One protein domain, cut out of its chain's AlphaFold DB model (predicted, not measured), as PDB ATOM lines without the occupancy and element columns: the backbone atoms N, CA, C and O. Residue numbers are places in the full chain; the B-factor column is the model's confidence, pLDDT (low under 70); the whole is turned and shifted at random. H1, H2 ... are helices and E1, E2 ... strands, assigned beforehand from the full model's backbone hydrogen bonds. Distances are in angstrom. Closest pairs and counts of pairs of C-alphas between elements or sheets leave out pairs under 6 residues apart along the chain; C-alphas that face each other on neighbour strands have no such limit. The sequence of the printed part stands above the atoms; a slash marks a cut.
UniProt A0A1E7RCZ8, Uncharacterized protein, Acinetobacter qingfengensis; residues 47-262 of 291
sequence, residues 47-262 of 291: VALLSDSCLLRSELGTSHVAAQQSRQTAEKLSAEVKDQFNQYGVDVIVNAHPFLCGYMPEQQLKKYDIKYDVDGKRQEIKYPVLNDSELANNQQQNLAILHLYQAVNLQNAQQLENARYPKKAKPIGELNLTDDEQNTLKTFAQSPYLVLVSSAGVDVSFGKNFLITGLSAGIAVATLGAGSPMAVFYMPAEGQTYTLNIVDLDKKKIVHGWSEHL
ATOM      1  N   VAL A  47      71.349 110.624  59.446       95.31
ATOM      2  CA  VAL A  47      72.462 109.980  60.154       95.31
ATOM      3  C   VAL A  47      72.544 110.469  61.592       95.31
ATOM      4  O   VAL A  47      72.144 111.589  61.913       95.31
ATOM      5  N   ALA A  48      73.120 109.643  62.455       96.31
ATOM      6  CA  ALA A  48      73.564 110.077  63.770       96.31
ATOM      7  C   ALA A  48      75.081 110.278  63.766       96.31
ATOM      8  O   ALA A  48      75.820 109.447  63.242       96.31
ATOM      9  N   LEU A  49      75.544 111.384  64.337       96.62
ATOM     10  CA  LEU A  49      76.945 111.758  64.445       96.62
ATOM     11  C   LEU A  49      77.410 111.605  65.892       96.62
ATOM     12  O   LEU A  49      76.836 112.176  66.819       96.62
ATOM     13  N   LEU A  50      78.475 110.835  66.058       95.62
ATOM     14  CA  LEU A  50      79.177 110.618  67.306       95.62
ATOM     15  C   LEU A  50      80.612 111.102  67.153       95.62
ATOM     16  O   LEU A  50      81.323 110.626  66.266       95.62
ATOM     17  N   SER A  51      81.066 112.008  68.019       94.50
ATOM     18  CA  SER A  51      82.470 112.419  68.043       94.50
ATOM     19  C   SER A  51      83.164 112.157  69.372       94.50
ATOM     20  O   SER A  51      82.588 112.289  70.448       94.50
ATOM     21  N   ASP A  52      84.429 111.763  69.300       92.69
ATOM     22  CA  ASP A  52      85.301 111.706  70.464       92.69
ATOM     23  C   ASP A  52      86.703 112.207  70.121       92.69
ATOM     24  O   ASP A  52      87.114 112.321  68.964       92.69
ATOM     25  N   SER A  53      87.443 112.560  71.162       92.19
ATOM     26  CA  SER A  53      88.823 112.989  71.024       92.19
ATOM     27  C   SER A  53      89.640 112.503  72.206       92.19
ATOM     28  O   SER A  53      89.156 112.472  73.343       92.19
ATOM     29  N   CYS A  54      90.888 112.143  71.935       91.31
ATOM     30  CA  CYS A  54      91.888 111.877  72.948       91.31
ATOM     31  C   CYS A  54      93.165 112.652  72.637       91.31
ATOM     32  O   CYS A  54      93.964 112.266  71.779       91.31
ATOM     33  N   LEU A  55      93.364 113.750  73.358       90.44
ATOM     34  CA  LEU A  55      94.584 114.537  73.292       90.44
ATOM     35  C   LEU A  55      95.436 114.257  74.524       90.44
ATOM     36  O   LEU A  55      95.034 114.528  75.656       90.44
ATOM     37  N   LEU A  56      96.630 113.720  74.298       88.00
ATOM     38  CA  LEU A  56      97.576 113.357  75.340       88.00
ATOM     39  C   LEU A  56      98.748 114.331  75.383       88.00
ATOM     40  O   LEU A  56      99.355 114.663  74.367       88.00
ATOM     41  N   ARG A  57      99.119 114.733  76.594       85.06
ATOM     42  CA  ARG A  57     100.382 115.411  76.883       85.06
ATOM     43  C   ARG A  57     101.389 114.373  77.339       85.06
ATOM     44  O   ARG A  57     101.226 113.765  78.402       85.06
ATOM     45  N   SER A  58     102.422 114.162  76.529       80.62
ATOM     46  CA  SER A  58     103.470 113.205  76.847       80.62
ATOM     47  C   SER A  58     104.617 113.866  77.598       80.62
ATOM     48  O   SER A  58     105.390 114.652  77.050       80.62
ATOM     49  N   GLU A  59     104.736 113.528  78.874       72.81
ATOM     50  CA  GLU A  59     105.690 114.134  79.797       72.81
ATOM     51  C   GLU A  59     106.672 113.114  80.371       72.81
ATOM     52  O   GLU A  59     106.488 111.903  80.235       72.81
ATOM     53  N   LEU A  60     107.731 113.618  81.007       65.44
ATOM     54  CA  LEU A  60     108.615 112.802  81.833       65.44
ATOM     55  C   LEU A  60     107.880 112.400  83.116       65.44
ATOM     56  O   LEU A  60     107.420 113.259  83.863       65.44
ATOM     57  N   GLY A  61     107.769 111.094  83.360       72.19
ATOM     58  CA  GLY A  61     106.911 110.538  84.408       72.19
ATOM     59  C   GLY A  61     105.539 110.163  83.848       72.19
ATOM     60  O   GLY A  61     105.452 109.489  82.821       72.19
ATOM     61  N   THR A  62     104.464 110.584  84.514       71.31
ATOM     62  CA  THR A  62     103.094 110.247  84.097       71.31
ATOM     63  C   THR A  62     102.604 111.214  83.020       71.31
ATOM     64  O   THR A  62     102.507 112.424  83.243       71.31
ATOM     65  N   SER A  63     102.297 110.677  81.838       85.88
ATOM     66  CA  SER A  63     101.591 111.404  80.773       85.88
ATOM     67  C   SER A  63     100.112 111.564  81.140       85.88
ATOM     68  O   SER A  63      99.587 110.779  81.928       85.88
ATOM     69  N   HIS A  64      99.423 112.558  80.578       87.56
ATOM     70  CA  HIS A  64      98.030 112.819  80.948       87.56
ATOM     71  C   HIS A  64      97.131 113.156  79.756       87.56
ATOM     72  O   HIS A  64      97.588 113.705  78.755       87.56
ATOM     73  N   VAL A  65      95.839 112.862  79.898       91.44
ATOM     74  CA  VAL A  65      94.769 113.313  79.005       91.44
ATOM     75  C   VAL A  65      94.480 114.790  79.271       91.44
ATOM     76  O   VAL A  65      94.203 115.183  80.408       91.44
ATOM     77  N   ALA A  66      94.519 115.604  78.220       92.38
ATOM     78  CA  ALA A  66      94.115 117.004  78.229       92.38
ATOM     79  C   ALA A  66      92.604 117.093  77.955       92.38
ATOM     80  O   ALA A  66      92.176 117.158  76.799       92.38
ATOM     81  N   ALA A  67      91.785 117.017  79.010       92.62
ATOM     82  CA  ALA A  67      90.347 116.779  78.880       92.62
ATOM     83  C   ALA A  67      89.617 117.949  78.206       92.62
ATOM     84  O   ALA A  67      88.869 117.728  77.259       92.62
ATOM     85  N   GLN A  68      89.881 119.188  78.639       91.94
ATOM     86  CA  GLN A  68      89.288 120.388  78.042       91.94
ATOM     87  C   GLN A  68      89.577 120.487  76.542       91.94
ATOM     88  O   GLN A  68      88.664 120.717  75.756       91.94
ATOM     89  N   GLN A  69      90.830 120.292  76.129       92.50
ATOM     90  CA  GLN A  69      91.191 120.340  74.714       92.50
ATOM     91  C   GLN A  69      90.556 119.190  73.934       92.50
ATOM     92  O   GLN A  69      90.081 119.404  72.825       92.50
ATOM     93  N   SER A  70      90.516 117.989  74.516       93.31
ATOM     94  CA  SER A  70      89.863 116.837  73.890       93.31
ATOM     95  C   SER A  70      88.380 117.133  73.640       93.31
ATOM     96  O   SER A  70      87.916 117.000  72.509       93.31
ATOM     97  N   ARG A  71      87.662 117.646  74.648       93.12
ATOM     98  CA  ARG A  71      86.266 118.088  74.521       93.12
ATOM     99  C   ARG A  71      86.092 119.100  73.391       93.12
ATOM    100  O   ARG A  71      85.322 118.856  72.469       93.12
ATOM    101  N   GLN A  72      86.861 120.187  73.431       92.62
ATOM    102  CA  GLN A  72      86.785 121.260  72.434       92.62
ATOM    103  C   GLN A  72      87.071 120.755  71.013       92.62
ATOM    104  O   GLN A  72      86.427 121.193  70.063       92.62
ATOM    105  N   THR A  73      88.013 119.822  70.852       92.81
ATOM    106  CA  THR A  73      88.293 119.208  69.549       92.81
ATOM    107  C   THR A  73      87.128 118.350  69.079       92.81
ATOM    108  O   THR A  73      86.733 118.480  67.924       92.81
ATOM    109  N   ALA A  74      86.554 117.511  69.946       93.81
ATOM    110  CA  ALA A  74      85.419 116.660  69.588       93.81
ATOM    111  C   ALA A  74      84.189 117.488  69.181       93.81
ATOM    112  O   ALA A  74      83.546 117.171  68.179       93.81
ATOM    113  N   GLU A  75      83.898 118.566  69.916       93.31
ATOM    114  CA  GLU A  75      82.810 119.510  69.633       93.31
ATOM    115  C   GLU A  75      82.996 120.200  68.279       93.31
ATOM    116  O   GLU A  75      82.112 120.145  67.425       93.31
ATOM    117  N   LYS A  76      84.164 120.815  68.048       92.69
ATOM    118  CA  LYS A  76      84.432 121.526  66.790       92.69
ATOM    119  C   LYS A  76      84.453 120.590  65.597       92.69
ATOM    120  O   LYS A  76      83.887 120.912  64.562       92.69
ATOM    121  N   LEU A  77      85.085 119.429  65.739       91.88
ATOM    122  CA  LEU A  77      85.191 118.476  64.643       91.88
ATOM    123  C   LEU A  77      83.816 117.915  64.275       91.88
ATOM    124  O   LEU A  77      83.509 117.772  63.096       91.88
ATOM    125  N   SER A  78      82.972 117.660  65.274       94.19
ATOM    126  CA  SER A  78      81.573 117.311  65.045       94.19
ATOM    127  C   SER A  78      80.805 118.430  64.336       94.19
ATOM    128  O   SER A  78      80.088 118.143  63.379       94.19
ATOM    129  N   ALA A  79      80.971 119.688  64.755       94.19
ATOM    130  CA  ALA A  79      80.311 120.822  64.114       94.19
ATOM    131  C   ALA A  79      80.684 120.932  62.626       94.19
ATOM    132  O   ALA A  79      79.787 120.964  61.788       94.19
ATOM    133  N   GLU A  80      81.975 120.866  62.287       93.25
ATOM    134  CA  GLU A  80      82.437 120.915  60.889       93.25
ATOM    135  C   GLU A  80      81.895 119.742  60.055       93.25
ATOM    136  O   GLU A  80      81.428 119.918  58.929       93.25
ATOM    137  N   VAL A  81      81.912 118.524  60.609       94.25
ATOM    138  CA  VAL A  81      81.377 117.331  59.931       94.25
ATOM    139  C   VAL A  81      79.877 117.472  59.694       94.25
ATOM    140  O   VAL A  81      79.394 117.187  58.596       94.25
ATOM    141  N   LYS A  82      79.138 117.916  60.713       95.81
ATOM    142  CA  LYS A  82      77.695 118.142  60.636       95.81
ATOM    143  C   LYS A  82      77.361 119.187  59.579       95.81
ATOM    144  O   LYS A  82      76.496 118.942  58.740       95.81
ATOM    145  N   ASP A  83      78.047 120.324  59.600       94.25
ATOM    146  CA  ASP A  83      77.814 121.411  58.654       94.25
ATOM    147  C   ASP A  83      78.084 120.958  57.219       94.25
ATOM    148  O   ASP A  83      77.272 121.220  56.329       94.25
ATOM    149  N   GLN A  84      79.150 120.189  56.989       92.88
ATOM    150  CA  GLN A  84      79.443 119.665  55.660       92.88
ATOM    151  C   GLN A  84      78.420 118.610  55.199       92.88
ATOM    152  O   GLN A  84      78.007 118.631  54.039       92.88
ATOM    153  N   PHE A  85      77.945 117.717  56.076       94.88
ATOM    154  CA  PHE A  85      76.847 116.800  55.728       94.88
ATOM    155  C   PHE A  85      75.581 117.563  55.325       94.88
ATOM    156  O   PHE A  85      75.001 117.270  54.274       94.88
ATOM    157  N   ASN A  86      75.209 118.588  56.097       94.38
ATOM    158  CA  ASN A  86      74.047 119.426  55.811       94.38
ATOM    159  C   ASN A  86      74.187 120.146  54.459       94.38
ATOM    160  O   ASN A  86      73.235 120.179  53.679       94.38
ATOM    161  N   GLN A  87      75.378 120.661  54.129       93.75
ATOM    162  CA  GLN A  87      75.664 121.258  52.815       93.75
ATOM    163  C   GLN A  87      75.461 120.264  51.661       93.75
ATOM    164  O   GLN A  87      75.019 120.651  50.578       93.75
ATOM    165  N   TYR A  88      75.729 118.976  51.890       93.31
ATOM    166  CA  TYR A  88      75.494 117.909  50.915       93.31
ATOM    167  C   TYR A  88      74.065 117.345  50.921       93.31
ATOM    168  O   TYR A  88      73.772 116.431  50.140       93.31
ATOM    169  N   GLY A  89      73.164 117.907  51.732       94.38
ATOM    170  CA  GLY A  89      71.769 117.477  51.844       94.38
ATOM    171  C   GLY A  89      71.587 116.175  52.625       94.38
ATOM    172  O   GLY A  89      70.626 115.454  52.373       94.38
ATOM    173  N   VAL A  90      72.523 115.846  53.517       96.06
ATOM    174  CA  VAL A  90      72.402 114.747  54.481       96.06
ATOM    175  C   VAL A  90      71.978 115.333  55.820       96.06
ATOM    176  O   VAL A  90      72.647 116.218  56.343       96.06
ATOM    177  N   ASP A  91      70.883 114.826  56.372       95.06
ATOM    178  CA  ASP A  91      70.339 115.290  57.645       95.06
ATOM    179  C   ASP A  91      71.013 114.585  58.832       95.06
ATOM    180  O   ASP A  91      71.061 113.355  58.892       95.06
ATOM    181  N   VAL A  92      71.539 115.360  59.784       96.25
ATOM    182  CA  VAL A  92      72.182 114.855  61.007       96.25
ATOM    183  C   VAL A  92      71.232 115.050  62.190       96.25
ATOM    184  O   VAL A  92      71.211 116.115  62.816       96.25
ATOM    185  N   ILE A  93      70.461 114.007  62.508       93.31
ATOM    186  CA  ILE A  93      69.361 114.059  63.491       93.31
ATOM    187  C   ILE A  93      69.816 113.909  64.937       93.31
ATOM    188  O   ILE A  93      69.167 114.402  65.857       93.31
ATOM    189  N   VAL A  94      70.951 113.249  65.143       93.19
ATOM    190  CA  VAL A  94      71.591 113.124  66.449       93.19
ATOM    191  C   VAL A  94      73.019 113.597  66.297       93.19
ATOM    192  O   VAL A  94      73.712 113.191  65.370       93.19
ATOM    193  N   ASN A  95      73.456 114.454  67.210       94.00
ATOM    194  CA  ASN A  95      74.844 114.862  67.303       94.00
ATOM    195  C   ASN A  95      75.275 114.811  68.765       94.00
ATOM    196  O   ASN A  95      74.731 115.554  69.579       94.00
ATOM    197  N   ALA A  96      76.211 113.928  69.095       92.19
ATOM    198  CA  ALA A  96      76.662 113.746  70.464       92.19
ATOM    199  C   ALA A  96      78.160 113.460  70.536       92.19
ATOM    200  O   ALA A  96      78.752 112.864  69.642       92.19
ATOM    201  N   HIS A  97      78.758 113.834  71.659       92.31
ATOM    202  CA  HIS A  97      80.159 113.571  71.957       92.31
ATOM    203  C   HIS A  97      80.294 112.946  73.349       92.31
ATOM    204  O   HIS A  97      80.715 113.629  74.275       92.31
ATOM    205  N   PRO A  98      79.878 111.679  73.544       90.81
ATOM    206  CA  PRO A  98      79.676 111.077  74.869       90.81
ATOM    207  C   PRO A  98      80.938 110.910  75.706       90.81
ATOM    208  O   PRO A  98      80.877 110.963  76.935       90.81
ATOM    209  N   PHE A  99      82.072 110.665  75.054       92.12
ATOM    210  CA  PHE A  99      83.281 110.192  75.711       92.12
ATOM    211  C   PHE A  99      84.474 111.090  75.422       92.12
ATOM    212  O   PHE A  99      84.595 111.686  74.353       92.12
ATOM    213  N   LEU A 100      85.398 111.110  76.374       91.38
ATOM    214  CA  LEU A 100      86.787 111.464  76.136       91.38
ATOM    215  C   LEU A 100      87.569 110.163  75.978       91.38
ATOM    216  O   LEU A 100      87.474 109.279  76.830       91.38
ATOM    217  N   CYS A 101      88.350 110.042  74.904       90.69
ATOM    218  CA  CYS A 101      89.122 108.831  74.612       90.69
ATOM    219  C   CYS A 101      88.278 107.534  74.570       90.69
ATOM    220  O   CYS A 101      88.754 106.485  75.006       90.69
ATOM    221  N   GLY A 102      87.036 107.581  74.068       90.31
ATOM    222  CA  GLY A 102      86.107 106.441  74.080       90.31
ATOM    223  C   GLY A 102      86.613 105.240  73.276       90.31
ATOM    224  O   GLY A 102      86.402 104.089  73.655       90.31
ATOM    225  N   TYR A 103      87.380 105.499  72.218       85.94
ATOM    226  CA  TYR A 103      88.029 104.455  71.426       85.94
ATOM    227  C   TYR A 103      89.147 103.692  72.158       85.94
ATOM    228  O   TYR A 103      89.633 102.681  71.635       85.94
ATOM    229  N   MET A 104      89.616 104.176  73.316       86.38
ATOM    230  CA  MET A 104      90.713 103.566  74.068       86.38
ATOM    231  C   MET A 104      90.176 102.591  75.128       86.38
ATOM    232  O   MET A 104      89.279 102.947  75.899       86.38
ATOM    233  N   PRO A 105      90.728 101.370  75.241       85.25
ATOM    234  CA  PRO A 105      90.323 100.457  76.301       85.25
ATOM    235  C   PRO A 105      90.758 100.942  77.674       85.25
ATOM    236  O   PRO A 105      91.816 101.555  77.837       85.25
ATOM    237  N   GLU A 106      90.000 100.530  78.682       87.75
ATOM    238  CA  GLU A 106      90.244 100.843  80.087       87.75
ATOM    239  C   GLU A 106      91.688 100.574  80.529       87.75
ATOM    240  O   GLU A 106      92.335 101.448  81.102       87.75
ATOM    241  N   GLN A 107      92.222  99.383  80.227       85.56
ATOM    242  CA  GLN A 107      93.572  98.982  80.647       85.56
ATOM    243  C   GLN A 107      94.670  99.887  80.080       85.56
ATOM    244  O   GLN A 107      95.739 100.017  80.677       85.56
ATOM    245  N   GLN A 108      94.438 100.481  78.909       82.81
ATOM    246  CA  GLN A 108      95.377 101.417  78.308       82.81
ATOM    247  C   GLN A 108      95.164 102.822  78.863       82.81
ATOM    248  O   GLN A 108      96.139 103.475  79.227       82.81
ATOM    249  N   LEU A 109      93.910 103.262  78.970       86.38
ATOM    250  CA  LEU A 109      93.586 104.612  79.409       86.38
ATOM    251  C   LEU A 109      93.990 104.848  80.873       86.38
ATOM    252  O   LEU A 109      94.559 105.887  81.179       86.38
ATOM    253  N   LYS A 110      93.835 103.851  81.755       87.38
ATOM    254  CA  LYS A 110      94.252 103.921  83.171       87.38
ATOM    255  C   LYS A 110      95.764 104.082  83.401       87.38
ATOM    256  O   LYS A 110      96.183 104.269  84.537       87.38
ATOM    257  N   LYS A 111      96.597 104.019  82.354       85.38
ATOM    258  CA  LYS A 111      98.042 104.323  82.443       85.38
ATOM    259  C   LYS A 111      98.336 105.825  82.441       85.38
ATOM    260  O   LYS A 111      99.484 106.218  82.639       85.38
ATOM    261  N   TYR A 112      97.324 106.643  82.175       87.62
ATOM    262  CA  TYR A 112      97.415 108.092  82.118       87.62
ATOM    263  C   TYR A 112      96.632 108.710  83.273       87.62
ATOM    264  O   TYR A 112      95.598 108.189  83.691       87.62
ATOM    265  N   ASP A 113      97.091 109.871  83.729       92.44
ATOM    266  CA  ASP A 113      96.243 110.762  84.516       92.44
ATOM    267  C   ASP A 113      95.290 111.527  83.587       92.44
ATOM    268  O   ASP A 113      95.504 111.614  82.376       92.44
ATOM    269  N   ILE A 114      94.275 112.174  84.151       93.25
ATOM    270  CA  ILE A 114      93.452 113.159  83.448       93.25
ATOM    271  C   ILE A 114      93.585 114.531  84.092       93.25
ATOM    272  O   ILE A 114      93.609 114.680  85.316       93.25
ATOM    273  N   LYS A 115      93.670 115.557  83.247       93.19
ATOM    274  CA  LYS A 115      93.642 116.957  83.651       93.19
ATOM    275  C   LYS A 115      92.435 117.621  82.998       93.19
ATOM    276  O   LYS A 115      92.428 117.814  81.784       93.19
ATOM    277  N   TYR A 116      91.413 117.921  83.802       90.25
ATOM    278  CA  TYR A 116      90.161 118.480  83.287       90.25
ATOM    279  C   TYR A 116      90.329 119.907  82.775       90.25
ATOM    280  O   TYR A 116      89.946 120.174  81.645       90.25
ATOM    281  N   ASP A 117      90.997 120.762  83.549       88.06
ATOM    282  CA  ASP A 117      91.283 122.152  83.186       88.06
ATOM    283  C   ASP A 117      92.778 122.368  82.951       88.06
ATOM    284  O   ASP A 117      93.616 121.764  83.628       88.06
ATOM    285  N   VAL A 118      93.143 123.296  82.059       81.00
ATOM    286  CA  VAL A 118      94.562 123.571  81.746       81.00
ATOM    287  C   VAL A 118      95.389 123.936  82.981       81.00
ATOM    288  O   VAL A 118      96.569 123.594  83.032       81.00
ATOM    289  N   ASP A 119      94.781 124.552  83.993       83.75
ATOM    290  CA  ASP A 119      95.443 124.938  85.246       83.75
ATOM    291  C   ASP A 119      95.046 124.036  86.438       83.75
ATOM    292  O   ASP A 119      95.489 124.250  87.565       83.75
ATOM    293  N   GLY A 120      94.233 123.003  86.194       87.00
ATOM    294  CA  GLY A 120      93.742 122.079  87.216       87.00
ATOM    295  C   GLY A 120      94.797 121.091  87.725       87.00
ATOM    296  O   GLY A 120      95.909 120.985  87.203       87.00
ATOM    297  N   LYS A 121      94.442 120.314  88.752       91.25
ATOM    298  CA  LYS A 121      95.266 119.184  89.214       91.25
ATOM    299  C   LYS A 121      94.999 117.939  88.372       91.25
ATOM    300  O   LYS A 121      93.898 117.752  87.855       91.25
ATOM    301  N   ARG A 122      96.013 117.077  88.278       91.81
ATOM    302  CA  ARG A 122      95.868 115.728  87.725       91.81
ATOM    303  C   ARG A 122      95.018 114.868  88.647       91.81
ATOM    304  O   ARG A 122      95.073 115.026  89.867       91.81
ATOM    305  N   GLN A 123      94.244 113.983  88.045       92.94
ATOM    306  CA  GLN A 123      93.382 113.035  88.731       92.94
ATOM    307  C   GLN A 123      93.522 111.664  88.077       92.94
ATOM    308  O   GLN A 123      93.833 111.565  86.890       92.94
ATOM    309  N   GLU A 124      93.256 110.618  88.849       92.62
ATOM    310  CA  GLU A 124      93.135 109.270  88.307       92.62
ATOM    311  C   GLU A 124      91.920 109.179  87.372       92.62
ATOM    312  O   GLU A 124      90.873 109.797  87.605       92.62
ATOM    313  N   ILE A 125      92.051 108.390  86.308       89.88
ATOM    314  CA  ILE A 125      90.968 108.159  85.361       89.88
ATOM    315  C   ILE A 125      89.924 107.204  85.946       89.88
ATOM    316  O   ILE A 125      90.194 106.035  86.229       89.88
ATOM    317  N   LYS A 126      88.682 107.691  86.024       89.94
ATOM    318  CA  LYS A 126      87.488 106.861  86.201       89.94
ATOM    319  C   LYS A 126      86.947 106.489  84.825       89.94
ATOM    320  O   LYS A 126      86.677 107.372  84.018       89.94
ATOM    321  N   TYR A 127      86.835 105.193  84.564       87.94
ATOM    322  CA  TYR A 127      86.443 104.663  83.262       87.94
ATOM    323  C   TYR A 127      84.951 104.274  83.227       87.94
ATOM    324  O   TYR A 127      84.484 103.684  84.203       87.94
ATOM    325  N   PRO A 128      84.220 104.528  82.122       90.69
ATOM    326  CA  PRO A 128      84.622 105.344  80.971       90.69
ATOM    327  C   PRO A 128      84.695 106.837  81.323       90.69
ATOM    328  O   PRO A 128      84.003 107.303  82.228       90.69
ATOM    329  N   VAL A 129      85.518 107.597  80.594       90.75
ATOM    330  CA  VAL A 129      85.613 109.051  80.790       90.75
ATOM    331  C   VAL A 129      84.524 109.727  79.966       90.75
ATOM    332  O   VAL A 129      84.590 109.750  78.740       90.75
ATOM    333  N   LEU A 130      83.513 110.268  80.638       88.81
ATOM    334  CA  LEU A 130      82.402 110.964  79.992       88.81
ATOM    335  C   LEU A 130      82.778 112.414  79.669       88.81
ATOM    336  O   LEU A 130      83.457 113.078  80.454       88.81
ATOM    337  N   ASN A 131      82.331 112.901  78.512       81.12
ATOM    338  CA  ASN A 131      82.560 114.279  78.087       81.12
ATOM    339  C   ASN A 131      81.559 115.257  78.732       81.12
ATOM    340  O   ASN A 131      81.955 116.365  79.079       81.12
ATOM    341  N   ASP A 132      80.322 114.808  78.971       67.06
ATOM    342  CA  ASP A 132      79.256 115.529  79.674       67.06
ATOM    343  C   ASP A 132      78.343 114.572  80.456       67.06
ATOM    344  O   ASP A 132      78.298 113.366  80.205       67.06
ATOM    345  N   SER A 133      77.602 115.119  81.423       55.62
ATOM    346  CA  SER A 133      76.723 114.345  82.316       55.62
ATOM    347  C   SER A 133      75.373 113.941  81.705       55.62
ATOM    348  O   SER A 133      74.692 113.085  82.265       55.62
ATOM    349  N   GLU A 134      74.978 114.499  80.556       50.03
ATOM    350  CA  GLU A 134      73.626 114.310  79.996       50.03
ATOM    351  C   GLU A 134      73.351 112.875  79.531       50.03
ATOM    352  O   GLU A 134      72.231 112.378  79.649       50.03
ATOM    353  N   LEU A 135      74.388 112.166  79.086       57.44
ATOM    354  CA  LEU A 135      74.283 110.754  78.723       57.44
ATOM    355  C   LEU A 135      74.456 109.818  79.924       57.44
ATOM    356  O   LEU A 135      74.120 108.640  79.829       57.44
ATOM    357  N   ALA A 136      74.901 110.313  81.085       56.56
ATOM    358  CA  ALA A 136      75.200 109.488  82.261       56.56
ATOM    359  C   ALA A 136      73.991 108.686  82.783       56.56
ATOM    360  O   ALA A 136      74.177 107.664  83.442       56.56
ATOM    361  N   ASN A 137      72.765 109.104  82.453       62.62
ATOM    362  CA  ASN A 137      71.538 108.476  82.944       62.62
ATOM    363  C   ASN A 137      71.111 107.217  82.167       62.62
ATOM    364  O   ASN A 137      70.262 106.476  82.658       62.62
ATOM    365  N   ASN A 138      71.684 106.940  80.986       82.69
ATOM    366  CA  ASN A 138      71.381 105.730  80.214       82.69
ATOM    367  C   ASN A 138      72.624 104.837  80.073       82.69
ATOM    368  O   ASN A 138      73.325 104.841  79.060       82.69
ATOM    369  N   GLN A 139      72.902 104.062  81.125       86.25
ATOM    370  CA  GLN A 139      74.096 103.218  81.215       86.25
ATOM    371  C   GLN A 139      74.197 102.202  80.069       86.25
ATOM    372  O   GLN A 139      75.286 102.001  79.533       86.25
ATOM    373  N   GLN A 140      73.081 101.588  79.664       89.81
ATOM    374  CA  GLN A 140      73.066 100.615  78.570       89.81
ATOM    375  C   GLN A 140      73.435 101.270  77.234       89.81
ATOM    376  O   GLN A 140      74.273 100.748  76.501       89.81
ATOM    377  N   GLN A 141      72.867 102.442  76.944       91.31
ATOM    378  CA  GLN A 141      73.205 103.207  75.744       91.31
ATOM    379  C   GLN A 141      74.677 103.624  75.733       91.31
ATOM    380  O   GLN A 141      75.347 103.468  74.715       91.31
ATOM    381  N   ASN A 142      75.205 104.097  76.863       90.44
ATOM    382  CA  ASN A 142      76.616 104.470  76.962       90.44
ATOM    383  C   ASN A 142      77.538 103.287  76.687       90.44
ATOM    384  O   ASN A 142      78.492 103.422  75.928       90.44
ATOM    385  N   LEU A 143      77.248 102.123  77.270       92.50
ATOM    386  CA  LEU A 143      78.043 100.921  77.032       92.50
ATOM    387  C   LEU A 143      78.015 100.509  75.556       92.50
ATOM    388  O   LEU A 143      79.072 100.257  74.985       92.50
ATOM    389  N   ALA A 144      76.845 100.538  74.912       95.31
ATOM    390  CA  ALA A 144      76.730 100.225  73.489       95.31
ATOM    391  C   ALA A 144      77.537 101.200  72.610       95.31
ATOM    392  O   ALA A 144      78.240 100.774  71.693       95.31
ATOM    393  N   ILE A 145      77.492 102.505  72.908       95.12
ATOM    394  CA  ILE A 145      78.279 103.506  72.171       95.12
ATOM    395  C   ILE A 145      79.783 103.316  72.418       95.12
ATOM    396  O   ILE A 145      80.580 103.401  71.483       95.12
ATOM    397  N   LEU A 146      80.192 103.022  73.652       93.56
ATOM    398  CA  LEU A 146      81.590 102.770  73.995       93.56
ATOM    399  C   LEU A 146      82.145 101.548  73.250       93.56
ATOM    400  O   LEU A 146      83.225 101.616  72.661       93.56
ATOM    401  N   HIS A 147      81.391 100.447  73.227       94.88
ATOM    402  CA  HIS A 147      81.773  99.244  72.492       94.88
ATOM    403  C   HIS A 147      81.821  99.483  70.982       94.88
ATOM    404  O   HIS A 147      82.716  98.961  70.318       94.88
ATOM    405  N   LEU A 148      80.947 100.336  70.438       96.25
ATOM    406  CA  LEU A 148      81.029 100.756  69.041       96.25
ATOM    407  C   LEU A 148      82.348 101.473  68.729       96.25
ATOM    408  O   LEU A 148      83.026 101.089  67.773       96.25
ATOM    409  N   TYR A 149      82.752 102.460  69.538       93.75
ATOM    410  CA  TYR A 149      84.042 103.142  69.366       93.75
ATOM    411  C   TYR A 149      85.216 102.158  69.381       93.75
ATOM    412  O   TYR A 149      86.113 102.231  68.537       93.75
ATOM    413  N   GLN A 150      85.207 101.211  70.316       91.06
ATOM    414  CA  GLN A 150      86.266 100.212  70.443       91.06
ATOM    415  C   GLN A 150      86.292  99.234  69.270       91.06
ATOM    416  O   GLN A 150      87.365  98.958  68.735       91.06
ATOM    417  N   ALA A 151      85.129  98.742  68.839       92.44
ATOM    418  CA  ALA A 151      85.012  97.841  67.699       92.44
ATOM    419  C   ALA A 151      85.509  98.511  66.409       92.44
ATOM    420  O   ALA A 151      86.299  97.918  65.673       92.44
ATOM    421  N   VAL A 152      85.119  99.770  66.173       91.94
ATOM    422  CA  VAL A 152      85.581 100.552  65.017       91.94
ATOM    423  C   VAL A 152      87.094 100.767  65.068       91.94
ATOM    424  O   VAL A 152      87.781 100.553  64.071       91.94
ATOM    425  N   ASN A 153      87.648 101.121  66.228       86.81
ATOM    426  CA  ASN A 153      89.088 101.341  66.367       86.81
ATOM    427  C   ASN A 153      89.910 100.059  66.155       86.81
ATOM    428  O   ASN A 153      90.927 100.086  65.463       86.81
ATOM    429  N   LEU A 154      89.449  98.921  66.686       85.62
ATOM    430  CA  LEU A 154      90.063  97.612  66.440       85.62
ATOM    431  C   LEU A 154      90.084  97.273  64.947       85.62
ATOM    432  O   LEU A 154      91.101  96.820  64.416       85.62
ATOM    433  N   GLN A 155      88.974  97.526  64.257       86.81
ATOM    434  CA  GLN A 155      88.869  97.288  62.825       86.81
ATOM    435  C   GLN A 155      89.800  98.212  62.024       86.81
ATOM    436  O   GLN A 155      90.503  97.735  61.132       86.81
ATOM    437  N   ASN A 156      89.885  99.496  62.380       83.12
ATOM    438  CA  ASN A 156      90.809 100.450  61.757       83.12
ATOM    439  C   ASN A 156      92.276 100.059  61.977       83.12
ATOM    440  O   ASN A 156      93.083 100.113  61.044       83.12
ATOM    441  N   ALA A 157      92.628  99.589  63.177       78.12
ATOM    442  CA  ALA A 157      93.961  99.072  63.466       78.12
ATOM    443  C   ALA A 157      94.298  97.844  62.600       78.12
ATOM    444  O   ALA A 157      95.386  97.779  62.021       78.12
ATOM    445  N   GLN A 158      93.354  96.908  62.438       81.19
ATOM    446  CA  GLN A 158      93.536  95.740  61.571       81.19
ATOM    447  C   GLN A 158      93.668  96.134  60.094       81.19
ATOM    448  O   GLN A 158      94.493  95.563  59.380       81.19
ATOM    449  N   GLN A 159      92.892  97.113  59.621       79.56
ATOM    450  CA  GLN A 159      92.998  97.620  58.251       79.56
ATOM    451  C   GLN A 159      94.366  98.251  57.984       79.56
ATOM    452  O   GLN A 159      94.983  97.969  56.956       79.56
ATOM    453  N   LEU A 160      94.880  99.044  58.926       75.50
ATOM    454  CA  LEU A 160      96.220  99.615  58.824       75.50
ATOM    455  C   LEU A 160      97.305  98.529  58.833       75.50
ATOM    456  O   LEU A 160      98.264  98.608  58.063       75.50
ATOM    457  N   GLU A 161      97.165  97.507  59.679       76.50
ATOM    458  CA  GLU A 161      98.078  96.361  59.700       76.50
ATOM    459  C   GLU A 161      98.058  95.612  58.360       76.50
ATOM    460  O   GLU A 161      99.115  95.323  57.799       76.50
ATOM    461  N   ASN A 162      96.871  95.370  57.802       79.69
ATOM    462  CA  ASN A 162      96.702  94.749  56.490       79.69
ATOM    463  C   ASN A 162      97.340  95.589  55.376       79.69
ATOM    464  O   ASN A 162      97.980  95.033  54.486       79.69
ATOM    465  N   ALA A 163      97.208  96.918  55.432       76.25
ATOM    466  CA  ALA A 163      97.837  97.826  54.478       76.25
ATOM    467  C   ALA A 163      99.372  97.808  54.588       76.25
ATOM    468  O   ALA A 163     100.064  97.809  53.569       76.25
ATOM    469  N   ARG A 164      99.923  97.732  55.811       76.88
ATOM    470  CA  ARG A 164     101.375  97.588  56.039       76.88
ATOM    471  C   ARG A 164     101.906  96.223  55.613       76.88
ATOM    472  O   ARG A 164     103.027  96.136  55.113       76.88
ATOM    473  N   TYR A 165     101.120  95.163  55.798       81.25
ATOM    474  CA  TYR A 165     101.517  93.784  55.509       81.25
ATOM    475  C   TYR A 165     100.500  93.060  54.610       81.25
ATOM    476  O   TYR A 165      99.888  92.080  55.043       81.25
ATOM    477  N   PRO A 166     100.378  93.432  53.317       81.19
ATOM    478  CA  PRO A 166      99.323  92.918  52.433       81.19
ATOM    479  C   PRO A 166      99.333  91.395  52.275       81.19
ATOM    480  O   PRO A 166      98.293  90.759  52.156       81.19
ATOM    481  N   LYS A 167     100.522  90.781  52.321       88.69
ATOM    482  CA  LYS A 167     100.693  89.322  52.202       88.69
ATOM    483  C   LYS A 167     100.201  88.539  53.428       88.69
ATOM    484  O   LYS A 167     100.085  87.323  53.351       88.69
ATOM    485  N   LYS A 168      99.978  89.218  54.556       86.94
ATOM    486  CA  LYS A 168      99.460  88.654  55.811       86.94
ATOM    487  C   LYS A 168      98.099  89.255  56.170       86.94
ATOM    488  O   LYS A 168      97.694  89.174  57.328       86.94
ATOM    489  N   ALA A 169      97.437  89.888  55.201       81.94
ATOM    490  CA  ALA A 169      96.179  90.566  55.435       81.94
ATOM    491  C   ALA A 169      95.145  89.578  55.982       81.94
ATOM    492  O   ALA A 169      94.895  88.523  55.397       81.94
ATOM    493  N   LYS A 170      94.558  89.929  57.122       84.81
ATOM    494  CA  LYS A 170      93.453  89.183  57.716       84.81
ATOM    495  C   LYS A 170      92.132  89.713  57.165       84.81
ATOM    496  O   LYS A 170      92.028  90.915  56.909       84.81
ATOM    497  N   PRO A 171      91.112  88.861  56.990       84.31
ATOM    498  CA  PRO A 171      89.801  89.330  56.570       84.31
ATOM    499  C   PRO A 171      89.248  90.344  57.578       84.31
ATOM    500  O   PRO A 171      89.350  90.154  58.790       84.31
ATOM    501  N   ILE A 172      88.662  91.422  57.060       82.94
ATOM    502  CA  ILE A 172      87.934  92.405  57.860       82.94
ATOM    503  C   ILE A 172      86.481  91.936  57.959       82.94
ATOM    504  O   ILE A 172      85.781  91.866  56.948       82.94
ATOM    505  N   GLY A 173      86.073  91.550  59.167       83.69
ATOM    506  CA  GLY A 173      84.745  91.013  59.459       83.69
ATOM    507  C   GLY A 173      83.719  92.077  59.848       83.69
ATOM    508  O   GLY A 173      83.883  93.267  59.584       83.69
ATOM    509  N   GLU A 174      82.641  91.608  60.469       91.62
ATOM    510  CA  GLU A 174      81.653  92.454  61.140       91.62
ATOM    511  C   GLU A 174      82.228  93.044  62.430       91.62
ATOM    512  O   GLU A 174      83.071  92.438  63.095       91.62
ATOM    513  N   LEU A 175      81.748  94.235  62.782       92.94
ATOM    514  CA  LEU A 175      81.954  94.841  64.084       92.94
ATOM    515  C   LEU A 175      81.383  93.896  65.140       92.94
ATOM    516  O   LEU A 175      80.237  93.454  65.037       92.94
ATOM    517  N   ASN A 176      82.190  93.602  66.156       91.62
ATOM    518  CA  ASN A 176      81.806  92.731  67.260       91.62
ATOM    519  C   ASN A 176      80.807  93.446  68.184       91.62
ATOM    520  O   ASN A 176      81.185  93.954  69.236       91.62
ATOM    521  N   LEU A 177      79.554  93.524  67.736       94.31
ATOM    522  CA  LEU A 177      78.419  94.103  68.444       94.31
ATOM    523  C   LEU A 177      77.357  93.025  68.642       94.31
ATOM    524  O   LEU A 177      76.967  92.331  67.692       94.31
ATOM    525  N   THR A 178      76.858  92.911  69.865       96.31
ATOM    526  CA  THR A 178      75.690  92.082  70.178       96.31
ATOM    527  C   THR A 178      74.430  92.643  69.514       96.31
ATOM    528  O   THR A 178      74.382  93.806  69.106       96.31
ATOM    529  N   ASP A 179      73.392  91.819  69.387       95.31
ATOM    530  CA  ASP A 179      72.117  92.260  68.804       95.31
ATOM    531  C   ASP A 179      71.426  93.311  69.689       95.31
ATOM    532  O   ASP A 179      70.834  94.263  69.177       95.31
ATOM    533  N   ASP A 180      71.576  93.212  71.012       96.06
ATOM    534  CA  ASP A 180      71.059  94.207  71.957       96.06
ATOM    535  C   ASP A 180      71.770  95.557  71.811       96.06
ATOM    536  O   ASP A 180      71.120  96.606  71.805       96.06
ATOM    537  N   GLU A 181      73.094  95.559  71.639       96.62
ATOM    538  CA  GLU A 181      73.859  96.780  71.364       96.62
ATOM    539  C   GLU A 181      73.480  97.375  70.013       96.62
ATOM    540  O   GLU A 181      73.246  98.576  69.928       96.62
ATOM    541  N   GLN A 182      73.351  96.550  68.972       96.31
ATOM    542  CA  GLN A 182      72.898  96.990  67.653       96.31
ATOM    543  C   GLN A 182      71.519  97.660  67.741       96.31
ATOM    544  O   GLN A 182      71.338  98.764  67.228       96.31
ATOM    545  N   ASN A 183      70.556  97.040  68.427       95.88
ATOM    546  CA  ASN A 183      69.215  97.596  68.614       95.88
ATOM    547  C   ASN A 183      69.235  98.888  69.442       95.88
ATOM    548  O   ASN A 183      68.545  99.854  69.105       95.88
ATOM    549  N   THR A 184      70.064  98.934  70.485       95.69
ATOM    550  CA  THR A 184      70.267 100.132  71.312       95.69
ATOM    551  C   THR A 184      70.827 101.281  70.474       95.69
ATOM    552  O   THR A 184      70.293 102.388  70.505       95.69
ATOM    553  N   LEU A 185      71.853 101.011  69.663       96.19
ATOM    554  CA  LEU A 185      72.480 101.984  68.772       96.19
ATOM    555  C   LEU A 185      71.518 102.467  67.687       96.19
ATOM    556  O   LEU A 185      71.478 103.662  67.427       96.19
ATOM    557  N   LYS A 186      70.708 101.582  67.093       95.25
ATOM    558  CA  LYS A 186      69.687 101.962  66.100       95.25
ATOM    559  C   LYS A 186      68.599 102.844  66.704       95.25
ATOM    560  O   LYS A 186      68.185 103.814  66.077       95.25
ATOM    561  N   THR A 187      68.154 102.526  67.919       94.06
ATOM    562  CA  THR A 187      67.159 103.327  68.651       94.06
ATOM    563  C   THR A 187      67.722 104.707  68.970       94.06
ATOM    564  O   THR A 187      67.069 105.713  68.708       94.06
ATOM    565  N   PHE A 188      68.953 104.757  69.483       92.31
ATOM    566  CA  PHE A 188      69.655 106.007  69.753       92.31
ATOM    567  C   PHE A 188      69.841 106.838  68.480       92.31
ATOM    568  O   PHE A 188      69.502 108.015  68.463       92.31
ATOM    569  N   ALA A 189      70.346 106.216  67.413       92.69
ATOM    570  CA  ALA A 189      70.668 106.882  66.160       92.69
ATOM    571  C   ALA A 189      69.432 107.323  65.375       92.69
ATOM    572  O   ALA A 189      69.549 108.201  64.525       92.69
ATOM    573  N   GLN A 190      68.280 106.675  65.603       92.69
ATOM    574  CA  GLN A 190      67.069 106.800  64.782       92.69
ATOM    575  C   GLN A 190      67.356 106.609  63.278       92.69
ATOM    576  O   GLN A 190      66.672 107.146  62.409       92.69
ATOM    577  N   SER A 191      68.395 105.833  62.970       93.19
ATOM    578  CA  SER A 191      68.948 105.642  61.635       93.19
ATOM    579  C   SER A 191      69.708 104.314  61.558       93.19
ATOM    580  O   SER A 191      70.270 103.875  62.565       93.19
ATOM    581  N   PRO A 192      69.774 103.666  60.378       94.69
ATOM    582  CA  PRO A 192      70.693 102.555  60.152       94.69
ATOM    583  C   PRO A 192      72.161 102.998  60.033       94.69
ATOM    584  O   PRO A 192      73.031 102.133  60.040       94.69
ATOM    585  N   TYR A 193      72.461 104.299  59.923       96.62
ATOM    586  CA  TYR A 193      73.832 104.794  59.799       96.62
ATOM    587  C   TYR A 193      74.266 105.632  60.999       96.62
ATOM    588  O   TYR A 193      73.596 106.584  61.408       96.62
ATOM    589  N   LEU A 194      75.458 105.312  61.497       97.19
ATOM    590  CA  LEU A 194      76.194 106.119  62.461       97.19
ATOM    591  C   LEU A 194      77.479 106.633  61.825       97.19
ATOM    592  O   LEU A 194      78.248 105.869  61.247       97.19
ATOM    593  N   VAL A 195      77.735 107.922  61.973       97.06
ATOM    594  CA  VAL A 195      79.015 108.544  61.661       97.06
ATOM    595  C   VAL A 195      79.803 108.643  62.959       97.06
ATOM    596  O   VAL A 195      79.361 109.287  63.904       97.06
ATOM    597  N   LEU A 196      80.970 108.012  63.003       95.94
ATOM    598  CA  LEU A 196      81.916 108.097  64.106       95.94
ATOM    599  C   LEU A 196      83.110 108.924  63.678       95.94
ATOM    600  O   LEU A 196      83.803 108.573  62.722       95.94
ATOM    601  N   VAL A 197      83.366 109.994  64.415       93.25
ATOM    602  CA  VAL A 197      84.505 110.868  64.187       93.25
ATOM    603  C   VAL A 197      85.391 110.863  65.419       93.25
ATOM    604  O   VAL A 197      85.011 111.364  66.470       93.25
ATOM    605  N   SER A 198      86.580 110.293  65.283       91.56
ATOM    606  CA  SER A 198      87.511 110.113  66.393       91.56
ATOM    607  C   SER A 198      88.815 110.819  66.097       91.56
ATOM    608  O   SER A 198      89.430 110.543  65.065       91.56
ATOM    609  N   SER A 199      89.269 111.686  67.000       89.62
ATOM    610  CA  SER A 199      90.598 112.296  66.911       89.62
ATOM    611  C   SER A 199      91.559 111.805  67.978       89.62
ATOM    612  O   SER A 199      91.209 111.669  69.147       89.62
ATOM    613  N   ALA A 200      92.805 111.602  67.571       86.31
ATOM    614  CA  ALA A 200      93.902 111.193  68.427       86.31
ATOM    615  C   ALA A 200      95.044 112.198  68.284       86.31
ATOM    616  O   ALA A 200      95.430 112.543  67.167       86.31
ATOM    617  N   GLY A 201      95.620 112.645  69.396       83.50
ATOM    618  CA  GLY A 201      96.763 113.547  69.365       83.50
ATOM    619  C   GLY A 201      97.719 113.320  70.520       83.50
ATOM    620  O   GLY A 201      97.295 113.056  71.644       83.50
ATOM    621  N   VAL A 202      99.013 113.471  70.254       82.88
ATOM    622  CA  VAL A 202     100.070 113.432  71.265       82.88
ATOM    623  C   VAL A 202     100.976 114.648  71.087       82.88
ATOM    624  O   VAL A 202     101.636 114.794  70.060       82.88
ATOM    625  N   ASP A 203     101.022 115.498  72.112       80.94
ATOM    626  CA  ASP A 203     101.974 116.605  72.217       80.94
ATOM    627  C   ASP A 203     103.076 116.217  73.208       80.94
ATOM    628  O   ASP A 203     102.829 115.994  74.402       80.94
ATOM    629  N   VAL A 204     104.292 116.064  72.686       73.81
ATOM    630  CA  VAL A 204     105.453 115.602  73.445       73.81
ATOM    631  C   VAL A 204     106.157 116.796  74.078       73.81
ATOM    632  O   VAL A 204     106.611 117.719  73.406       73.81
ATOM    633  N   SER A 205     106.284 116.770  75.404       67.31
ATOM    634  CA  SER A 205     106.988 117.815  76.146       67.31
ATOM    635  C   SER A 205     108.449 117.943  75.711       67.31
ATOM    636  O   SER A 205     109.118 116.953  75.403       67.31
ATOM    637  N   PHE A 206     108.980 119.168  75.791       66.19
ATOM    638  CA  PHE A 206     110.384 119.456  75.493       66.19
ATOM    639  C   PHE A 206     111.347 118.541  76.264       66.19
ATOM    640  O   PHE A 206     112.283 118.008  75.678       66.19
ATOM    641  N   GLY A 207     111.093 118.301  77.556       58.97
ATOM    642  CA  GLY A 207     111.929 117.420  78.377       58.97
ATOM    643  C   GLY A 207     111.980 115.983  77.851       58.97
ATOM    644  O   GLY A 207     113.049 115.383  77.815       58.97
ATOM    645  N   LYS A 208     110.852 115.442  77.374       61.03
ATOM    646  CA  LYS A 208     110.809 114.106  76.768       61.03
ATOM    647  C   LYS A 208     111.462 114.081  75.385       61.03
ATOM    648  O   LYS A 208     112.252 113.178  75.117       61.03
ATOM    649  N   ASN A 209     111.224 115.098  74.559       56.72
ATOM    650  CA  ASN A 209     111.906 115.250  73.271       56.72
ATOM    651  C   ASN A 209     113.430 115.337  73.439       56.72
ATOM    652  O   ASN A 209     114.170 114.705  72.685       56.72
ATOM    653  N   PHE A 210     113.908 116.036  74.469       57.06
ATOM    654  CA  PHE A 210     115.330 116.140  74.786       57.06
ATOM    655  C   PHE A 210     115.943 114.796  75.210       57.06
ATOM    656  O   PHE A 210     117.043 114.481  74.772       57.06
ATOM    657  N   LEU A 211     115.251 113.955  75.993       57.16
ATOM    658  CA  LEU A 211     115.772 112.620  76.336       57.16
ATOM    659  C   LEU A 211     115.769 111.657  75.141       57.16
ATOM    660  O   LEU A 211     116.714 110.890  74.991       57.16
ATOM    661  N   ILE A 212     114.737 111.704  74.291       58.59
ATOM    662  CA  ILE A 212     114.636 110.849  73.095       58.59
ATOM    663  C   ILE A 212     115.741 111.178  72.081       58.59
ATOM    664  O   ILE A 212     116.280 110.276  71.445       58.59
ATOM    665  N   THR A 213     116.075 112.462  71.925       52.91
ATOM    666  CA  THR A 213     117.042 112.935  70.918       52.91
ATOM    667  C   THR A 213     118.466 113.102  71.455       52.91
ATOM    668  O   THR A 213     119.421 112.956  70.697       52.91
ATOM    669  N   GLY A 214     118.623 113.405  72.746       47.56
ATOM    670  CA  GLY A 214     119.899 113.767  73.368       47.56
ATOM    671  C   GLY A 214     120.598 112.646  74.140       47.56
ATOM    672  O   GLY A 214     121.797 112.758  74.395       47.56
ATOM    673  N   LEU A 215     119.903 111.564  74.507       44.88
ATOM    674  CA  LEU A 215     120.507 110.418  75.193       44.88
ATOM    675  C   LEU A 215     120.463 109.177  74.300       44.88
ATOM    676  O   LEU A 215     119.468 108.900  73.639       44.88
ATOM    677  N   SER A 216     121.573 108.436  74.272       43.84
ATOM    678  CA  SER A 216     121.763 107.238  73.452       43.84
ATOM    679  C   SER A 216     120.582 106.258  73.548       43.84
ATOM    680  O   SER A 216     119.925 106.144  74.585       43.84
ATOM    681  N   ALA A 217     120.336 105.511  72.463       43.78
ATOM    682  CA  ALA A 217     119.182 104.622  72.256       43.78
ATOM    683  C   ALA A 217     118.833 103.670  73.427       43.78
ATOM    684  O   ALA A 217     117.702 103.197  73.512       43.78
ATOM    685  N   GLY A 218     119.768 103.410  74.350       35.62
ATOM    686  CA  GLY A 218     119.547 102.608  75.555       35.62
ATOM    687  C   GLY A 218     118.690 103.268  76.649       35.62
ATOM    688  O   GLY A 218     118.064 102.548  77.419       35.62
ATOM    689  N   ILE A 219     118.606 104.605  76.720       39.00
ATOM    690  CA  ILE A 219     117.815 105.324  77.748       39.00
ATOM    691  C   ILE A 219     116.415 105.694  77.233       39.00
ATOM    692  O   ILE A 219     115.459 105.745  78.014       39.00
ATOM    693  N   ALA A 220     116.257 105.873  75.916       37.56
ATOM    694  CA  ALA A 220     114.962 106.136  75.286       37.56
ATOM    695  C   ALA A 220     113.939 105.024  75.589       37.56
ATOM    696  O   ALA A 220     112.774 105.310  75.835       37.56
ATOM    697  N   VAL A 221     114.374 103.761  75.682       38.06
ATOM    698  CA  VAL A 221     113.492 102.623  76.001       38.06
ATOM    699  C   VAL A 221     113.044 102.617  77.471       38.06
ATOM    700  O   VAL A 221     111.913 102.241  77.759       38.06
ATOM    701  N   ALA A 222     113.888 103.074  78.402       35.25
ATOM    702  CA  ALA A 222     113.576 103.098  79.837       35.25
ATOM    703  C   ALA A 222     112.775 104.343  80.272       35.25
ATOM    704  O   ALA A 222     112.031 104.296  81.250       35.25
ATOM    705  N   THR A 223     112.906 105.457  79.542       39.69
ATOM    706  CA  THR A 223     112.162 106.713  79.781       39.69
ATOM    707  C   THR A 223     110.814 106.768  79.060       39.69
ATOM    708  O   THR A 223     109.962 107.591  79.399       39.69
ATOM    709  N   LEU A 224     110.554 105.821  78.152       42.09
ATOM    710  CA  LEU A 224     109.207 105.368  77.792       42.09
ATOM    711  C   LEU A 224     108.611 104.569  78.967       42.09
ATOM    712  O   LEU A 224     108.324 103.379  78.854       42.09
ATOM    713  N   GLY A 225     108.486 105.207  80.133       32.47
ATOM    714  CA  GLY A 225     107.971 104.579  81.344       32.47
ATOM    715  C   GLY A 225     106.644 103.869  81.077       32.47
ATOM    716  O   GLY A 225     105.735 104.470  80.517       32.47
ATOM    717  N   ALA A 226     106.567 102.586  81.446       31.73
ATOM    718  CA  ALA A 226     105.345 101.790  81.629       31.73
ATOM    719  C   ALA A 226     104.209 101.982  80.592       31.73
ATOM    720  O   ALA A 226     103.029 101.838  80.908       31.73
ATOM    721  N   GLY A 227     104.545 102.259  79.335       32.03
ATOM    722  CA  GLY A 227     103.592 102.537  78.268       32.03
ATOM    723  C   GLY A 227     103.872 101.634  77.084       32.03
ATOM    724  O   GLY A 227     104.485 102.081  76.128       32.03
ATOM    725  N   SER A 228     103.487 100.360  77.232       29.97
ATOM    726  CA  SER A 228     103.238  99.330  76.206       29.97
ATOM    727  C   SER A 228     103.595  99.700  74.757       29.97
ATOM    728  O   SER A 228     103.106 100.726  74.283       29.97
ATOM    729  N   PRO A 229     104.274  98.820  73.986       31.11
ATOM    730  CA  PRO A 229     104.309  98.972  72.534       31.11
ATOM    731  C   PRO A 229     102.874  99.208  72.050       31.11
ATOM    732  O   PRO A 229     101.959  98.489  72.460       31.11
ATOM    733  N   MET A 230     102.670 100.285  71.290       36.97
ATOM    734  CA  MET A 230     101.369 100.707  70.770       36.97
ATOM    735  C   MET A 230     100.891  99.725  69.694       36.97
ATOM    736  O   MET A 230     100.895 100.007  68.503       36.97
ATOM    737  N   ALA A 231     100.537  98.526  70.125       32.84
ATOM    738  CA  ALA A 231      99.692  97.576  69.434       32.84
ATOM    739  C   ALA A 231      98.537  97.431  70.421       32.84
ATOM    740  O   ALA A 231      98.740  96.942  71.523       32.84
ATOM    741  N   VAL A 232      97.396  98.082  70.243       34.00
ATOM    742  CA  VAL A 232      96.320  97.590  69.375       34.00
ATOM    743  C   VAL A 232      95.399  98.753  68.916       34.00
ATOM    744  O   VAL A 232      94.461  98.537  68.160       34.00
ATOM    745  N   PHE A 233      95.679 100.007  69.299       51.38
ATOM    746  CA  PHE A 233      94.765 101.147  69.106       51.38
ATOM    747  C   PHE A 233      95.473 102.324  68.428       51.38
ATOM    748  O   PHE A 233      96.610 102.645  68.780       51.38
ATOM    749  N   TYR A 234      94.818 102.942  67.438       53.12
ATOM    750  CA  TYR A 234      95.395 103.981  66.579       53.12
ATOM    751  C   TYR A 234      95.610 105.289  67.359       53.12
ATOM    752  O   TYR A 234      94.786 106.197  67.334       53.12
ATOM    753  N   MET A 235      96.725 105.383  68.084       61.41
ATOM    754  CA  MET A 235      97.273 106.656  68.543       61.41
ATOM    755  C   MET A 235      98.574 106.955  67.802       61.41
ATOM    756  O   MET A 235      99.418 106.061  67.668       61.41
ATOM    757  N   PRO A 236      98.760 108.190  67.309       57.50
ATOM    758  CA  PRO A 236     100.018 108.583  66.699       57.50
ATOM    759  C   PRO A 236     101.127 108.633  67.757       57.50
ATOM    760  O   PRO A 236     100.880 108.922  68.926       57.50
ATOM    761  N   ALA A 237     102.366 108.344  67.351       58.00
ATOM    762  CA  ALA A 237     103.527 108.486  68.234       58.00
ATOM    763  C   ALA A 237     103.822 109.964  68.560       58.00
ATOM    764  O   ALA A 237     104.251 110.279  69.666       58.00
ATOM    765  N   GLU A 238     103.556 110.851  67.599       59.38
ATOM    766  CA  GLU A 238     103.614 112.308  67.709       59.38
ATOM    767  C   GLU A 238     102.629 112.914  66.702       59.38
ATOM    768  O   GLU A 238     102.344 112.317  65.657       59.38
ATOM    769  N   GLY A 239     102.117 114.104  67.011       67.12
ATOM    770  CA  GLY A 239     101.193 114.817  66.146       67.12
ATOM    771  C   GLY A 239      99.762 114.362  66.373       67.12
ATOM    772  O   GLY A 239      99.402 113.888  67.450       67.12
ATOM    773  N   GLN A 240      98.919 114.579  65.375       80.19
ATOM    774  CA  GLN A 240      97.478 114.597  65.568       80.19
ATOM    775  C   GLN A 240      96.758 114.220  64.280       80.19
ATOM    776  O   GLN A 240      97.103 114.679  63.186       80.19
ATOM    777  N   THR A 241      95.769 113.354  64.422       83.31
ATOM    778  CA  THR A 241      94.966 112.815  63.331       83.31
ATOM    779  C   THR A 241      93.510 112.757  63.749       83.31
ATOM    780  O   THR A 241      93.178 112.716  64.935       83.31
ATOM    781  N   TYR A 242      92.634 112.733  62.758       85.62
ATOM    782  CA  TYR A 242      91.264 112.303  62.943       85.62
ATOM    783  C   TYR A 242      90.930 111.177  61.977       85.62
ATOM    784  O   TYR A 242      91.595 110.955  60.959       85.62
ATOM    785  N   THR A 243      89.902 110.431  62.339       86.88
ATOM    786  CA  THR A 243      89.284 109.399  61.523       86.88
ATOM    787  C   THR A 243      87.798 109.687  61.459       86.88
ATOM    788  O   THR A 243      87.205 110.092  62.457       86.88
ATOM    789  N   LEU A 244      87.206 109.481  60.293       90.94
ATOM    790  CA  LEU A 244      85.768 109.487  60.096       90.94
ATOM    791  C   LEU A 244      85.383 108.105  59.600       90.94
ATOM    792  O   LEU A 244      85.998 107.604  58.667       90.94
ATOM    793  N   ASN A 245      84.378 107.494  60.213       93.12
ATOM    794  CA  ASN A 245      83.863 106.184  59.848       93.12
ATOM    795  C   ASN A 245      82.346 106.276  59.732       93.12
ATOM    796  O   ASN A 245      81.689 106.793  60.625       93.12
ATOM    797  N   ILE A 246      81.783 105.749  58.654       95.25
ATOM    798  CA  ILE A 246      80.345 105.545  58.504       95.25
ATOM    799  C   ILE A 246      80.087 104.068  58.731       95.25
ATOM    800  O   ILE A 246      80.595 103.215  57.999       95.25
ATOM    801  N   VAL A 247      79.305 103.781  59.759       96.94
ATOM    802  CA  VAL A 247      78.904 102.444  60.166       96.94
ATOM    803  C   VAL A 247      77.475 102.204  59.713       96.94
ATOM    804  O   VAL A 247      76.571 102.943  60.086       96.94
ATOM    805  N   ASP A 248      77.282 101.151  58.928       96.12
ATOM    806  CA  ASP A 248      75.975 100.562  58.660       96.12
ATOM    807  C   ASP A 248      75.658  99.595  59.804       96.12
ATOM    808  O   ASP A 248      76.288  98.537  59.942       96.12
ATOM    809  N   LEU A 249      74.720 100.001  60.657       96.31
ATOM    810  CA  LEU A 249      74.302  99.247  61.827       96.31
ATOM    811  C   LEU A 249      73.601  97.956  61.440       96.31
ATOM    812  O   LEU A 249      73.817  96.968  62.128       96.31
ATOM    813  N   ASP A 250      72.828  97.917  60.353       94.69
ATOM    814  CA  ASP A 250      72.134  96.700  59.910       94.69
ATOM    815  C   ASP A 250      73.132  95.617  59.500       94.69
ATOM    816  O   ASP A 250      72.941  94.438  59.790       94.69
ATOM    817  N   LYS A 251      74.236  96.031  58.870       94.31
ATOM    818  CA  LYS A 251      75.308  95.131  58.429       94.31
ATOM    819  C   LYS A 251      76.430  94.955  59.450       94.31
ATOM    820  O   LYS A 251      77.364  94.212  59.156       94.31
ATOM    821  N   LYS A 252      76.389  95.675  60.580       95.38
ATOM    822  CA  LYS A 252      77.473  95.781  61.574       95.38
ATOM    823  C   LYS A 252      78.831  96.040  60.906       95.38
ATOM    824  O   LYS A 252      79.812  95.368  61.203       95.38
ATOM    825  N   LYS A 253      78.909  96.966  59.946       94.81
ATOM    826  CA  LYS A 253      80.125  97.176  59.133       94.81
ATOM    827  C   LYS A 253      80.446  98.644  58.939       94.81
ATOM    828  O   LYS A 253      79.559  99.458  58.707       94.81
ATOM    829  N   ILE A 254      81.740  98.953  58.925       92.50
ATOM    830  CA  ILE A 254      82.239 100.217  58.389       92.50
ATOM    831  C   ILE A 254      82.063 100.174  56.864       92.50
ATOM    832  O   ILE A 254      82.694  99.361  56.188       92.50
ATOM    833  N   VAL A 255      81.181 101.019  56.332       91.56
ATOM    834  CA  VAL A 255      80.883 101.124  54.891       91.56
ATOM    835  C   VAL A 255      81.651 102.253  54.214       91.56
ATOM    836  O   VAL A 255      81.866 102.223  53.005       91.56
ATOM    837  N   HIS A 256      82.104 103.229  54.995       89.44
ATOM    838  CA  HIS A 256      83.041 104.250  54.557       89.44
ATOM    839  C   HIS A 256      83.959 104.630  55.711       89.44
ATOM    840  O   HIS A 256      83.539 104.625  56.861       89.44
ATOM    841  N   GLY A 257      85.196 104.989  55.410       85.75
ATOM    842  CA  GLY A 257      86.121 105.494  56.395       85.75
ATOM    843  C   GLY A 257      87.303 106.191  55.748       85.75
ATOM    844  O   GLY A 257      87.754 105.819  54.661       85.75
ATOM    845  N   TRP A 258      87.764 107.230  56.423       81.75
ATOM    846  CA  TRP A 258      88.865 108.082  56.007       81.75
ATOM    847  C   TRP A 258      89.642 108.535  57.239       81.75
ATOM    848  O   TRP A 258      89.108 108.580  58.349       81.75
ATOM    849  N   SER A 259      90.911 108.874  57.049       79.06
ATOM    850  CA  SER A 259      91.745 109.441  58.100       79.06
ATOM    851  C   SER A 259      92.655 110.509  57.534       79.06
ATOM    852  O   SER A 259      93.197 110.357  56.440       79.06
ATOM    853  N   GLU A 260      92.850 111.572  58.308       76.44
ATOM    854  CA  GLU A 260      93.699 112.688  57.924       76.44
ATOM    855  C   GLU A 260      94.371 113.321  59.145       76.44
ATOM    856  O   GLU A 260      94.002 113.074  60.297       76.44
ATOM    857  N   HIS A 261      95.403 114.121  58.897       79.19
ATOM    858  CA  HIS A 261      96.054 114.911  59.934       79.19
ATOM    859  C   HIS A 261      95.177 116.090  60.354       79.19
ATOM    860  O   HIS A 261      94.553 116.735  59.517       79.19
ATOM    861  N   LEU A 262      95.181 116.413  61.647       78.75
ATOM    862  CA  LEU A 262      94.606 117.667  62.132       78.75
ATOM    863  C   LEU A 262      95.640 118.788  61.927       78.75
ATOM    864  O   LEU A 262      96.724 118.698  62.504       78.75
TER     865      LEU A 262
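This is residues 47 to 262 of the 291 residues of an uncharacterized protein of Acinetobacter qingfengensis (UniProt A0A1E7RCZ8). The long strands E1, E6, E7 and E8 lie side by side in a twisted sheet, with H1 over one face and H4 across the other, and the longest helix, H3, meets H4 about perpendicular and only grazes the sheet. Short E3 sits beside one end of E1, short E2, E4 and E5 extend the sheet near its other end, and the helical hairpin H5 and H6 lies beyond the end of E6, where residues 213 to 218 stick out. The printed part has 216 residues, with named elements in the order E1 E2 H1 E3 H2 E4 E5 H3 H4 E6 H5 H6 E7 E8; the sheet is branched, with parallel and antiparallel pairs, and the class is mixed. It is compact, with a radius of gyration of the C-alphas of 17.8 A, and spans 53 by 47 by 33 A.

Find C-alpha 47 at (72.462, 109.980, 60.154); from there E1 runs 35.4 A to residue 58. E6, residues 193 to 204, is 36.1 A long, and E7, residues 239 to 248, 29.9 A. E8, residues 253 to 261, bends by 59 degrees at residue 256 and ends at C-alpha 261 (96.054, 114.911, 59.934). Look for short strands at residues 64 to 66 (E2), 92 to 96 (E3), 113 to 115 (E4) and 122 to 124 (E5). H1, residues 67 to 87, spans 30.2 A; H3, residues 139 to 164, spans 37.5 A. H2 is residues 106 to 109, H4 179 to 189, H5 206 to 214 and H6 217 to 223.

Start at E1: E6 is parallel on one side (N 50 to O 195, 2.8 A), and on the other side lie E3, parallel (N 49 to O 94, 2.8 A), and E2, antiparallel (N 57 to O 64, 2.8 A). E7 is antiparallel to E6 (N 196 to O 245, 2.8 A), and E8 to E7 (N 244 to O 258, 2.9 A). E4 is parallel to E2 (N 65 to O 113, 2.8 A) and forms a hairpin with E5 (N 114 to O 123, 2.8 A). H1 has a height over the sheet of 7.2 A and runs only just along E1, at 28 degrees on the local plane; their closest C-alphas are those of Ser 53 and Ser 70, 4.9 A. H4, on the opposite face, runs across E6 at 80 degrees on the local plane. H3 touches H4 with residues 140 to 145 alone (closest C-alphas Ala 144 and Glu 181, 5.0 A). H5 and H6 touch, opposite ways at a shallow tilt of 27 degrees (closest C-alphas Ile 212 and Ala 220, 5.2 A); H2 is not on the sheet. Every O i to N i+4 pair is within hydrogen-bond range in H1, H3, H4 and H5; H6 has 1 of 3, and 1 of 4 O i to N i+3 pairs, and H2 is too short for an i+4 pair.

The C-alphas of Gly 89 and Ser 216, the two farthest apart, are 55.4 A apart. The printed part has no cut. The links E5 to H3, H3 to H4 and H6 to E7 are long. Confidence is under 70 at residue 60 and residues 132 to 137 and 205 to 239.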